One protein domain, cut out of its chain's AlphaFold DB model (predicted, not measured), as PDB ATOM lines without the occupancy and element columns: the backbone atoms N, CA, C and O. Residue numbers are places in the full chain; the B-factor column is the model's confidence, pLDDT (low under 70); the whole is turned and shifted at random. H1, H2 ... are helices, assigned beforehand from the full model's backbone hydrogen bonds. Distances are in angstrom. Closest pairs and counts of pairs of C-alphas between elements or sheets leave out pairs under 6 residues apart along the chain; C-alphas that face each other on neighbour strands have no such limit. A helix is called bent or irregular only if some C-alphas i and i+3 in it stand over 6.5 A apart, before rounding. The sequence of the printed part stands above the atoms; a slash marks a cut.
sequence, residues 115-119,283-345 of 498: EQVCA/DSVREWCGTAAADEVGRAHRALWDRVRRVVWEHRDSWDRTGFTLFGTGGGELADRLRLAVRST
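What this domain is: This is residues 115 to 119 and 283 to 345 of the 498 residues of a protein of Nocardia otitidiscaviarum (UniProt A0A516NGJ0). Three longer helices make an open, flat frame: H3 and H4 fold back on each other as a helical hairpin, and H2 runs up to the first residues of H3 and meets it at a corner, with its own first residues far from H4. The five-residue H1 sits in the angle between H2 and H3 and packs on both. The printed part has 68 residues with four named helices, in the order H1, H2, H3, H4, and no named strand; the class is all helix. The whole is compact, with a radius of gyration of the C-alphas of 12.5 A, and its C-alphas span 33 by 30 by 16 A.

How they stand to each other: Start at residues 115 to 119, which are H1, and look next at H2, residues 283 to 300. They touch, H2 with residues 290 to 294 alone, and their closest C-alphas are those of Ala 119 and Ala 294, 5.1 A apart. Go on to H3, residues 302 to 320, the hub, which touches the three other helices. H3 touches H1 with residues 308 to 312 alone; their closest C-alphas are those of Cys 118 and Arg 309, 5.9 A apart. H2 and H3 only just touch, and only at the corner by their link, with 3 pairs of C-alphas within 8 A, the closest being Gly 298 and Trp 305 at 5.2 A. Their lines stand at a steep tilt of 45 degrees, opposite ways. Last comes H4, residues 329 to 344, which forms a helical hairpin with H3. These two touch, the closest C-alphas being those of Val 308 and Val 342 at 6.0 A, and run opposite ways at a steep tilt of 38 degrees. H4 is apart from H1 and from H2. Every O i to N i+4 pair is within hydrogen-bond range in H1 and H2; in H3 it is 11 of 15 and in H4 11 of 12.

Where its parts are: Find C-alpha 115 at (-21.803, -16.778, 44.718), where H1 begins. H2 runs 25.8 A from C-alpha 283 at (-27.197, -1.858, 46.667) to C-alpha 300. H3 also measures 25.8 A from first to last C-alpha; it has a kink of 50 degrees near residue 314 and is irregular, with C-alphas 314 and 317 7.7 A apart. H4 measures 23.4 A and ends at C-alpha 344, at (-27.476, -34.784, 54.176); it is only just irregular, with C-alphas 329 and 332 6.7 A apart.

The domain as a whole: The outline is flat, and the two C-alphas farthest apart are those of Ser 284 and Ser 344, 33.9 A. Residues 120 to 282 are not printed; across this cut, between H1 and H2, C-alphas 119 and 283 are 15.5 A apart. The link from H2 to H3 is tight, and that from H3 to H4, 8 residues, is short. The mean pLDDT of the printed part is 80.9; look for values under 70 at residues 321 to 333, of which 329 to 333 belong to H4.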
ATOM      1  N   GLU A 115     -22.435 -17.256  43.478       88.62
ATOM      2  CA  GLU A 115     -21.803 -16.778  44.718       88.62
ATOM      3  C   GLU A 115     -22.821 -16.124  45.663       88.62
ATOM      4  O   GLU A 115     -22.801 -16.377  46.866       88.62
ATOM      5  N   GLN A 116     -23.785 -15.371  45.124       86.00
ATOM      6  CA  GLN A 116     -24.843 -14.760  45.932       86.00
ATOM      7  C   GLN A 116     -25.771 -15.820  46.550       86.00
ATOM      8  O   GLN A 116     -26.177 -15.687  47.704       86.00
ATOM      9  N   VAL A 117     -26.086 -16.898  45.816       86.62
ATOM     10  CA  VAL A 117     -26.867 -18.025  46.357       86.62
ATOM     11  C   VAL A 117     -26.068 -18.760  47.434       86.62
ATOM     12  O   VAL A 117     -26.631 -19.106  48.471       86.62
ATOM     13  N   CYS A 118     -24.758 -18.951  47.246       90.56
ATOM     14  CA  CYS A 118     -23.896 -19.545  48.270       90.56
ATOM     15  C   CYS A 118     -23.872 -18.691  49.547       90.56
ATOM     16  O   CYS A 118     -24.101 -19.225  50.633       90.56
ATOM     17  N   ALA A 119     -23.660 -17.378  49.425       88.50
ATOM     18  CA  ALA A 119     -23.677 -16.438  50.548       88.50
ATOM     19  C   ALA A 119     -25.022 -16.456  51.292       88.50
ATOM     20  O   ALA A 119     -25.057 -16.521  52.520       88.50
ATOM     21  N   ASP A 283     -27.024  -0.511  47.271       70.56
ATOM     22  CA  ASP A 283     -27.197  -1.858  46.667       70.56
ATOM     23  C   ASP A 283     -25.867  -2.537  46.279       70.56
ATOM     24  O   ASP A 283     -25.595  -3.660  46.711       70.56
ATOM     25  N   SER A 284     -24.969  -1.820  45.593       74.31
ATOM     26  CA  SER A 284     -23.623  -2.330  45.278       74.31
ATOM     27  C   SER A 284     -22.756  -2.544  46.524       74.31
ATOM     28  O   SER A 284     -21.962  -3.479  46.576       74.31
ATOM     29  N   VAL A 285     -22.916  -1.709  47.557       82.69
ATOM     30  CA  VAL A 285     -22.148  -1.836  48.808       82.69
ATOM     31  C   VAL A 285     -22.654  -3.005  49.654       82.69
ATOM     32  O   VAL A 285     -21.858  -3.696  50.277       82.69
ATOM     33  N   ARG A 286     -23.959  -3.284  49.653       80.12
ATOM     34  CA  ARG A 286     -24.574  -4.432  50.328       80.12
ATOM     35  C   ARG A 286     -24.188  -5.735  49.659       80.12
ATOM     36  O   ARG A 286     -23.885  -6.690  50.366       80.12
ATOM     37  N   GLU A 287     -24.179  -5.777  48.330       83.56
ATOM     38  CA  GLU A 287     -23.686  -6.939  47.588       83.56
ATOM     39  C   GLU A 287     -22.215  -7.214  47.926       83.56
ATOM     40  O   GLU A 287     -21.846  -8.349  48.249       83.56
ATOM     41  N   TRP A 288     -21.393  -6.160  47.957       87.19
ATOM     42  CA  TRP A 288     -20.002  -6.262  48.382       87.19
ATOM     43  C   TRP A 288     -19.874  -6.738  49.836       87.19
ATOM     44  O   TRP A 288     -19.143  -7.689  50.099       87.19
ATOM     45  N   CYS A 289     -20.628  -6.155  50.775       88.88
ATOM     46  CA  CYS A 289     -20.620  -6.561  52.185       88.88
ATOM     47  C   CYS A 289     -21.074  -8.014  52.361       88.88
ATOM     48  O   CYS A 289     -20.530  -8.727  53.196       88.88
ATOM     49  N   GLY A 290     -22.054  -8.463  51.571       89.00
ATOM     50  CA  GLY A 290     -22.521  -9.849  51.557       89.00
ATOM     51  C   GLY A 290     -21.435 -10.811  51.091       89.00
ATOM     52  O   GLY A 290     -21.196 -11.829  51.733       89.00
ATOM     53  N   THR A 291     -20.726 -10.441  50.026       90.31
ATOM     54  CA  THR A 291     -19.577 -11.202  49.516       90.31
ATOM     55  C   THR A 291     -18.452 -11.250  50.551       90.31
ATOM     56  O   THR A 291     -17.992 -12.331  50.906       90.31
ATOM     57  N   ALA A 292     -18.075 -10.104  51.126       92.88
ATOM     58  CA  ALA A 292     -17.039 -10.020  52.152       92.88
ATOM     59  C   ALA A 292     -17.387 -10.847  53.404       92.88
ATOM     60  O   ALA A 292     -16.532 -11.553  53.942       92.88
ATOM     61  N   ALA A 293     -18.650 -10.812  53.841       93.38
ATOM     62  CA  ALA A 293     -19.139 -11.621  54.952       93.38
ATOM     63  C   ALA A 293     -19.079 -13.121  54.641       93.38
ATOM     64  O   ALA A 293     -18.627 -13.908  55.473       93.38
ATOM     65  N   ALA A 294     -19.496 -13.518  53.435       94.12
ATOM     66  CA  ALA A 294     -19.418 -14.903  52.990       94.12
ATOM     67  C   ALA A 294     -17.969 -15.403  52.926       94.12
ATOM     68  O   ALA A 294     -17.700 -16.519  53.364       94.12
ATOM     69  N   ASP A 295     -17.030 -14.575  52.465       94.81
ATOM     70  CA  ASP A 295     -15.603 -14.906  52.423       94.81
ATOM     71  C   ASP A 295     -14.989 -15.039  53.823       94.81
ATOM     72  O   ASP A 295     -14.141 -15.903  54.065       94.81
ATOM     73  N   GLU A 296     -15.384 -14.188  54.769       96.50
ATOM     74  CA  GLU A 296     -14.935 -14.268  56.162       96.50
ATOM     75  C   GLU A 296     -15.456 -15.533  56.854       96.50
ATOM     76  O   GLU A 296     -14.664 -16.342  57.349       96.50
ATOM     77  N   VAL A 297     -16.772 -15.756  56.819       95.19
ATOM     78  CA  VAL A 297     -17.398 -16.947  57.412       95.19
ATOM     79  C   VAL A 297     -16.943 -18.215  56.690       95.19
ATOM     80  O   VAL A 297     -16.664 -19.230  57.328       95.19
ATOM     81  N   GLY A 298     -16.800 -18.166  55.367       94.56
ATOM     82  CA  GLY A 298     -16.318 -19.276  54.553       94.56
ATOM     83  C   GLY A 298     -14.891 -19.693  54.912       94.56
ATOM     84  O   GLY A 298     -14.610 -20.888  54.996       94.56
ATOM     85  N   ARG A 299     -14.000 -18.735  55.216       95.75
ATOM     86  CA  ARG A 299     -12.650 -19.026  55.732       95.75
ATOM     87  C   ARG A 299     -12.686 -19.673  57.115       95.75
ATOM     88  O   ARG A 299     -11.948 -20.632  57.341       95.75
ATOM     89  N   ALA A 300     -13.547 -19.192  58.012       96.44
ATOM     90  CA  ALA A 300     -13.708 -19.764  59.351       96.44
ATOM     91  C   ALA A 300     -14.336 -21.175  59.325       96.44
ATOM     92  O   ALA A 300     -13.987 -22.026  60.142       96.44
ATOM     93  N   HIS A 301     -15.211 -21.455  58.351       95.69
ATOM     94  CA  HIS A 301     -15.974 -22.703  58.233       95.69
ATOM     95  C   HIS A 301     -15.758 -23.412  56.886       95.69
ATOM     96  O   HIS A 301     -16.714 -23.843  56.234       95.69
ATOM     97  N   ARG A 302     -14.496 -23.591  56.477       95.94
ATOM     98  CA  ARG A 302     -14.113 -24.088  55.138       95.94
ATOM     99  C   ARG A 302     -14.862 -25.346  54.679       95.94
ATOM    100  O   ARG A 302     -15.417 -25.369  53.588       95.94
ATOM    101  N   ALA A 303     -14.955 -26.368  55.532       93.25
ATOM    102  CA  ALA A 303     -15.640 -27.620  55.190       93.25
ATOM    103  C   ALA A 303     -17.159 -27.452  54.978       93.25
ATOM    104  O   ALA A 303     -17.774 -28.188  54.204       93.25
ATOM    105  N   LEU A 304     -17.796 -26.508  55.678       91.75
ATOM    106  CA  LEU A 304     -19.196 -26.168  55.431       91.75
ATOM    107  C   LEU A 304     -19.331 -25.376  54.130       91.75
ATOM    108  O   LEU A 304     -20.222 -25.677  53.341       91.75
ATOM    109  N   TRP A 305     -18.434 -24.421  53.889       94.12
ATOM    110  CA  TRP A 305     -18.443 -23.596  52.684       94.12
ATOM    111  C   TRP A 305     -18.295 -24.420  51.403       94.12
ATOM    112  O   TRP A 305     -19.104 -24.276  50.488       94.12
ATOM    113  N   ASP A 306     -17.356 -25.368  51.376       93.12
ATOM    114  CA  ASP A 306     -17.169 -26.282  50.243       93.12
ATOM    115  C   ASP A 306     -18.427 -27.130  49.974       93.12
ATOM    116  O   ASP A 306     -18.786 -27.379  48.820       93.12
ATOM    117  N   ARG A 307     -19.139 -27.547  51.033       92.88
ATOM    118  CA  ARG A 307     -20.418 -28.268  50.907       92.88
ATOM    119  C   ARG A 307     -21.532 -27.381  50.374       92.88
ATOM    120  O   ARG A 307     -22.243 -27.814  49.474       92.88
ATOM    121  N   VAL A 308     -21.671 -26.159  50.891       91.88
ATOM    122  CA  VAL A 308     -22.649 -25.180  50.390       91.88
ATOM    123  C   VAL A 308     -22.420 -24.940  48.902       91.88
ATOM    124  O   VAL A 308     -23.336 -25.138  48.111       91.88
ATOM    125  N   ARG A 309     -21.183 -24.622  48.505       93.56
ATOM    126  CA  ARG A 309     -20.788 -24.408  47.108       93.56
ATOM    127  C   ARG A 309     -21.137 -25.592  46.210       93.56
ATOM    128  O   ARG A 309     -21.667 -25.388  45.116       93.56
ATOM    129  N   ARG A 310     -20.867 -26.819  46.661       92.94
ATOM    130  CA  ARG A 310     -21.196 -28.043  45.918       92.94
ATOM    131  C   ARG A 310     -22.703 -28.236  45.768       92.94
ATOM    132  O   ARG A 310     -23.178 -28.375  44.650       92.94
ATOM    133  N   VAL A 311     -23.445 -28.197  46.874       90.94
ATOM    134  CA  VAL A 311     -24.900 -28.410  46.882       90.94
ATOM    135  C   VAL A 311     -25.611 -27.355  46.047       90.94
ATOM    136  O   VAL A 311     -26.506 -27.690  45.275       90.94
ATOM    137  N   VAL A 312     -25.199 -26.093  46.174       89.62
ATOM    138  CA  VAL A 312     -25.689 -25.003  45.332       89.62
ATOM    139  C   VAL A 312     -25.409 -25.375  43.873       89.62
ATOM    140  O   VAL A 312     -26.355 -25.532  43.114       89.62
ATOM    141  N   TRP A 313     -24.165 -25.662  43.481       91.00
ATOM    142  CA  TRP A 313     -23.842 -26.031  42.093       91.00
ATOM    143  C   TRP A 313     -24.711 -27.174  41.536       91.00
ATOM    144  O   TRP A 313     -25.266 -27.041  40.448       91.00
ATOM    145  N   GLU A 314     -24.889 -28.253  42.302       89.00
ATOM    146  CA  GLU A 314     -25.726 -29.407  41.936       89.00
ATOM    147  C   GLU A 314     -27.201 -29.041  41.711       89.00
ATOM    148  O   GLU A 314     -27.887 -29.675  40.912       89.00
ATOM    149  N   HIS A 315     -27.698 -28.005  42.389       84.81
ATOM    150  CA  HIS A 315     -29.088 -27.554  42.300       84.81
ATOM    151  C   HIS A 315     -29.280 -26.343  41.378       84.81
ATOM    152  O   HIS A 315     -30.400 -25.833  41.285       84.81
ATOM    153  N   ARG A 316     -28.234 -25.894  40.671       85.25
ATOM    154  CA  ARG A 316     -28.256 -24.678  39.843       85.25
ATOM    155  C   ARG A 316     -29.390 -24.651  38.829       85.25
ATOM    156  O   ARG A 316     -30.152 -23.684  38.768       85.25
ATOM    157  N   ASP A 317     -29.576 -25.757  38.119       79.75
ATOM    158  CA  ASP A 317     -30.629 -25.887  37.112       79.75
ATOM    159  C   ASP A 317     -32.042 -25.745  37.700       79.75
ATOM    160  O   ASP A 317     -32.998 -25.482  36.965       79.75
ATOM    161  N   SER A 318     -32.210 -25.957  39.011       70.00
ATOM    162  CA  SER A 318     -33.502 -25.842  39.690       70.00
ATOM    163  C   SER A 318     -33.935 -24.391  39.878       70.00
ATOM    164  O   SER A 318     -35.141 -24.135  39.857       70.00
ATOM    165  N   TRP A 319     -33.007 -23.452  40.083       72.56
ATOM    166  CA  TRP A 319     -33.364 -22.045  40.298       72.56
ATOM    167  C   TRP A 319     -33.125 -21.168  39.064       72.56
ATOM    168  O   TRP A 319     -33.836 -20.176  38.903       72.56
ATOM    169  N   ASP A 320     -32.220 -21.549  38.152       72.94
ATOM    170  CA  ASP A 320     -32.046 -20.853  36.864       72.94
ATOM    171  C   ASP A 320     -33.332 -20.947  36.007       72.94
ATOM    172  O   ASP A 320     -33.653 -20.028  35.256       72.94
ATOM    173  N   ARG A 321     -34.129 -22.018  36.168       65.12
ATOM    174  CA  ARG A 321     -35.406 -22.226  35.452       65.12
ATOM    175  C   ARG A 321     -36.631 -21.578  36.101       65.12
ATOM    176  O   ARG A 321     -37.582 -21.259  35.396       65.12
ATOM    177  N   THR A 322     -36.650 -21.427  37.423       57.47
ATOM    178  CA  THR A 322     -37.860 -21.024  38.170       57.47
ATOM    179  C   THR A 322     -37.911 -19.533  38.495       57.47
ATOM    180  O   THR A 322     -38.978 -19.029  38.838       57.47
ATOM    181  N   GLY A 323     -36.794 -18.814  38.329       57.28
ATOM    182  CA  GLY A 323     -36.680 -17.400  38.673       57.28
ATOM    183  C   GLY A 323     -36.666 -17.198  40.190       57.28
ATOM    184  O   GLY A 323     -37.653 -17.433  40.885       57.28
ATOM    185  N   PHE A 324     -35.541 -16.738  40.737       61.22
ATOM    186  CA  PHE A 324     -35.423 -16.557  42.181       61.22
ATOM    187  C   PHE A 324     -36.240 -15.346  42.662       61.22
ATOM    188  O   PHE A 324     -35.993 -14.202  42.268       61.22
ATOM    189  N   THR A 325     -37.165 -15.573  43.598       57.50
ATOM    190  CA  THR A 325     -37.822 -14.507  44.367       57.50
ATOM    191  C   THR A 325     -37.758 -14.834  45.858       57.50
ATOM    192  O   THR A 325     -38.260 -15.862  46.300       57.50
ATOM    193  N   LEU A 326     -37.133 -13.947  46.641       50.56
ATOM    194  CA  LEU A 326     -36.819 -14.161  48.068       50.56
ATOM    195  C   LEU A 326     -38.078 -14.340  48.939       50.56
ATOM    196  O   LEU A 326     -38.026 -14.971  49.986       50.56
ATOM    197  N   PHE A 327     -39.206 -13.806  48.465       44.50
ATOM    198  CA  PHE A 327     -40.513 -13.839  49.126       44.50
ATOM    199  C   PHE A 327     -41.614 -14.452  48.246       44.50
ATOM    200  O   PHE A 327     -42.795 -14.273  48.529       44.50
ATOM    201  N   GLY A 328     -41.246 -15.106  47.141       50.81
ATOM    202  CA  GLY A 328     -42.190 -15.867  46.323       50.81
ATOM    203  C   GLY A 328     -42.194 -17.347  46.694       50.81
ATOM    204  O   GLY A 328     -41.332 -17.826  47.430       50.81
ATOM    205  N   THR A 329     -43.147 -18.078  46.124       44.94
ATOM    206  CA  THR A 329     -43.430 -19.501  46.385       44.94
ATOM    207  C   THR A 329     -42.227 -20.438  46.201       44.94
ATOM    208  O   THR A 329     -42.179 -21.485  46.832       44.94
ATOM    209  N   GLY A 330     -41.221 -20.063  45.400       59.28
ATOM    210  CA  GLY A 330     -40.012 -20.871  45.184       59.28
ATOM    211  C   GLY A 330     -38.866 -20.646  46.183       59.28
ATOM    212  O   GLY A 330     -38.014 -21.519  46.332       59.28
ATOM    213  N   GLY A 331     -38.814 -19.499  46.872       65.12
ATOM    214  CA  GLY A 331     -37.662 -19.121  47.705       65.12
ATOM    215  C   GLY A 331     -37.539 -19.947  48.989       65.12
ATOM    216  O   GLY A 331     -36.454 -20.429  49.315       65.12
ATOM    217  N   GLY A 332     -38.656 -20.148  49.694       65.94
ATOM    218  CA  GLY A 332     -38.703 -20.947  50.924       65.94
ATOM    219  C   GLY A 332     -38.463 -22.437  50.676       65.94
ATOM    220  O   GLY A 332     -37.645 -23.051  51.356       65.94
ATOM    221  N   GLU A 333     -39.096 -23.006  49.646       68.50
ATOM    222  CA  GLU A 333     -38.905 -24.414  49.281       68.50
ATOM    223  C   GLU A 333     -37.451 -24.701  48.872       68.50
ATOM    224  O   GLU A 333     -36.861 -25.696  49.298       68.50
ATOM    225  N   LEU A 334     -36.840 -23.803  48.090       72.69
ATOM    226  CA  LEU A 334     -35.429 -23.900  47.733       72.69
ATOM    227  C   LEU A 334     -34.526 -23.780  48.969       72.69
ATOM    228  O   LEU A 334     -33.578 -24.553  49.094       72.69
ATOM    229  N   ALA A 335     -34.825 -22.859  49.893       74.44
ATOM    230  CA  ALA A 335     -34.071 -22.699  51.135       74.44
ATOM    231  C   ALA A 335     -34.059 -23.996  51.956       74.44
ATOM    232  O   ALA A 335     -32.994 -24.454  52.377       74.44
ATOM    233  N   ASP A 336     -35.226 -24.607  52.156       76.00
ATOM    234  CA  ASP A 336     -35.358 -25.845  52.922       76.00
ATOM    235  C   ASP A 336     -34.680 -27.022  52.218       76.00
ATOM    236  O   ASP A 336     -33.957 -27.791  52.859       76.00
ATOM    237  N   ARG A 337     -34.826 -27.124  50.892       78.94
ATOM    238  CA  ARG A 337     -34.173 -28.159  50.080       78.94
ATOM    239  C   ARG A 337     -32.648 -28.057  50.138       78.94
ATOM    240  O   ARG A 337     -31.987 -29.062  50.397       78.94
ATOM    241  N   LEU A 338     -32.087 -26.860  49.949       81.81
ATOM    242  CA  LEU A 338     -30.639 -26.632  50.008       81.81
ATOM    243  C   LEU A 338     -30.096 -26.868  51.423       81.81
ATOM    244  O   LEU A 338     -29.077 -27.536  51.579       81.81
ATOM    245  N   ARG A 339     -30.795 -26.401  52.469       83.81
ATOM    246  CA  ARG A 339     -30.427 -26.684  53.869       83.81
ATOM    247  C   ARG A 339     -30.402 -28.178  54.159       83.81
ATOM    248  O   ARG A 339     -29.468 -28.652  54.806       83.81
ATOM    249  N   LEU A 340     -31.414 -28.913  53.695       82.44
ATOM    250  CA  LEU A 340     -31.479 -30.359  53.865       82.44
ATOM    251  C   LEU A 340     -30.324 -31.036  53.124       82.44
ATOM    252  O   LEU A 340     -29.595 -31.801  53.739       82.44
ATOM    253  N   ALA A 341     -30.077 -30.686  51.861       82.88
ATOM    254  CA  ALA A 341     -28.983 -31.249  51.073       82.88
ATOM    255  C   ALA A 341     -27.591 -30.961  51.680       82.88
ATOM    256  O   ALA A 341     -26.752 -31.860  51.757       82.88
ATOM    257  N   VAL A 342     -27.347 -29.755  52.210       86.75
ATOM    258  CA  VAL A 342     -26.095 -29.435  52.930       86.75
ATOM    259  C   VAL A 342     -25.942 -30.267  54.211       86.75
ATOM    260  O   VAL A 342     -24.827 -30.638  54.577       86.75
ATOM    261  N   ARG A 343     -27.043 -30.600  54.895       83.62
ATOM    262  CA  ARG A 343     -27.026 -31.465  56.091       83.62
ATOM    263  C   ARG A 343     -26.873 -32.949  55.744       83.62
ATOM    264  O   ARG A 343     -26.194 -33.668  56.470       83.62
ATOM    265  N   SER A 344     -27.487 -33.394  54.650       78.31
ATOM    266  CA  SER A 344     -27.476 -34.784  54.176       78.31
ATOM    267  C   SER A 344     -26.168 -35.180  53.494       78.31
ATOM    268  O   SER A 344     -25.838 -36.361  53.457       78.31
ATOM    269  N   THR A 345     -25.383 -34.212  53.016       70.69
ATOM    270  CA  THR A 345     -24.001 -34.413  52.548       70.69
ATOM    271  C   THR A 345     -23.037 -34.572  53.731       70.69
ATOM    272  O   THR A 345     -22.034 -33.860  53.872       70.69
TER     273      THR A 345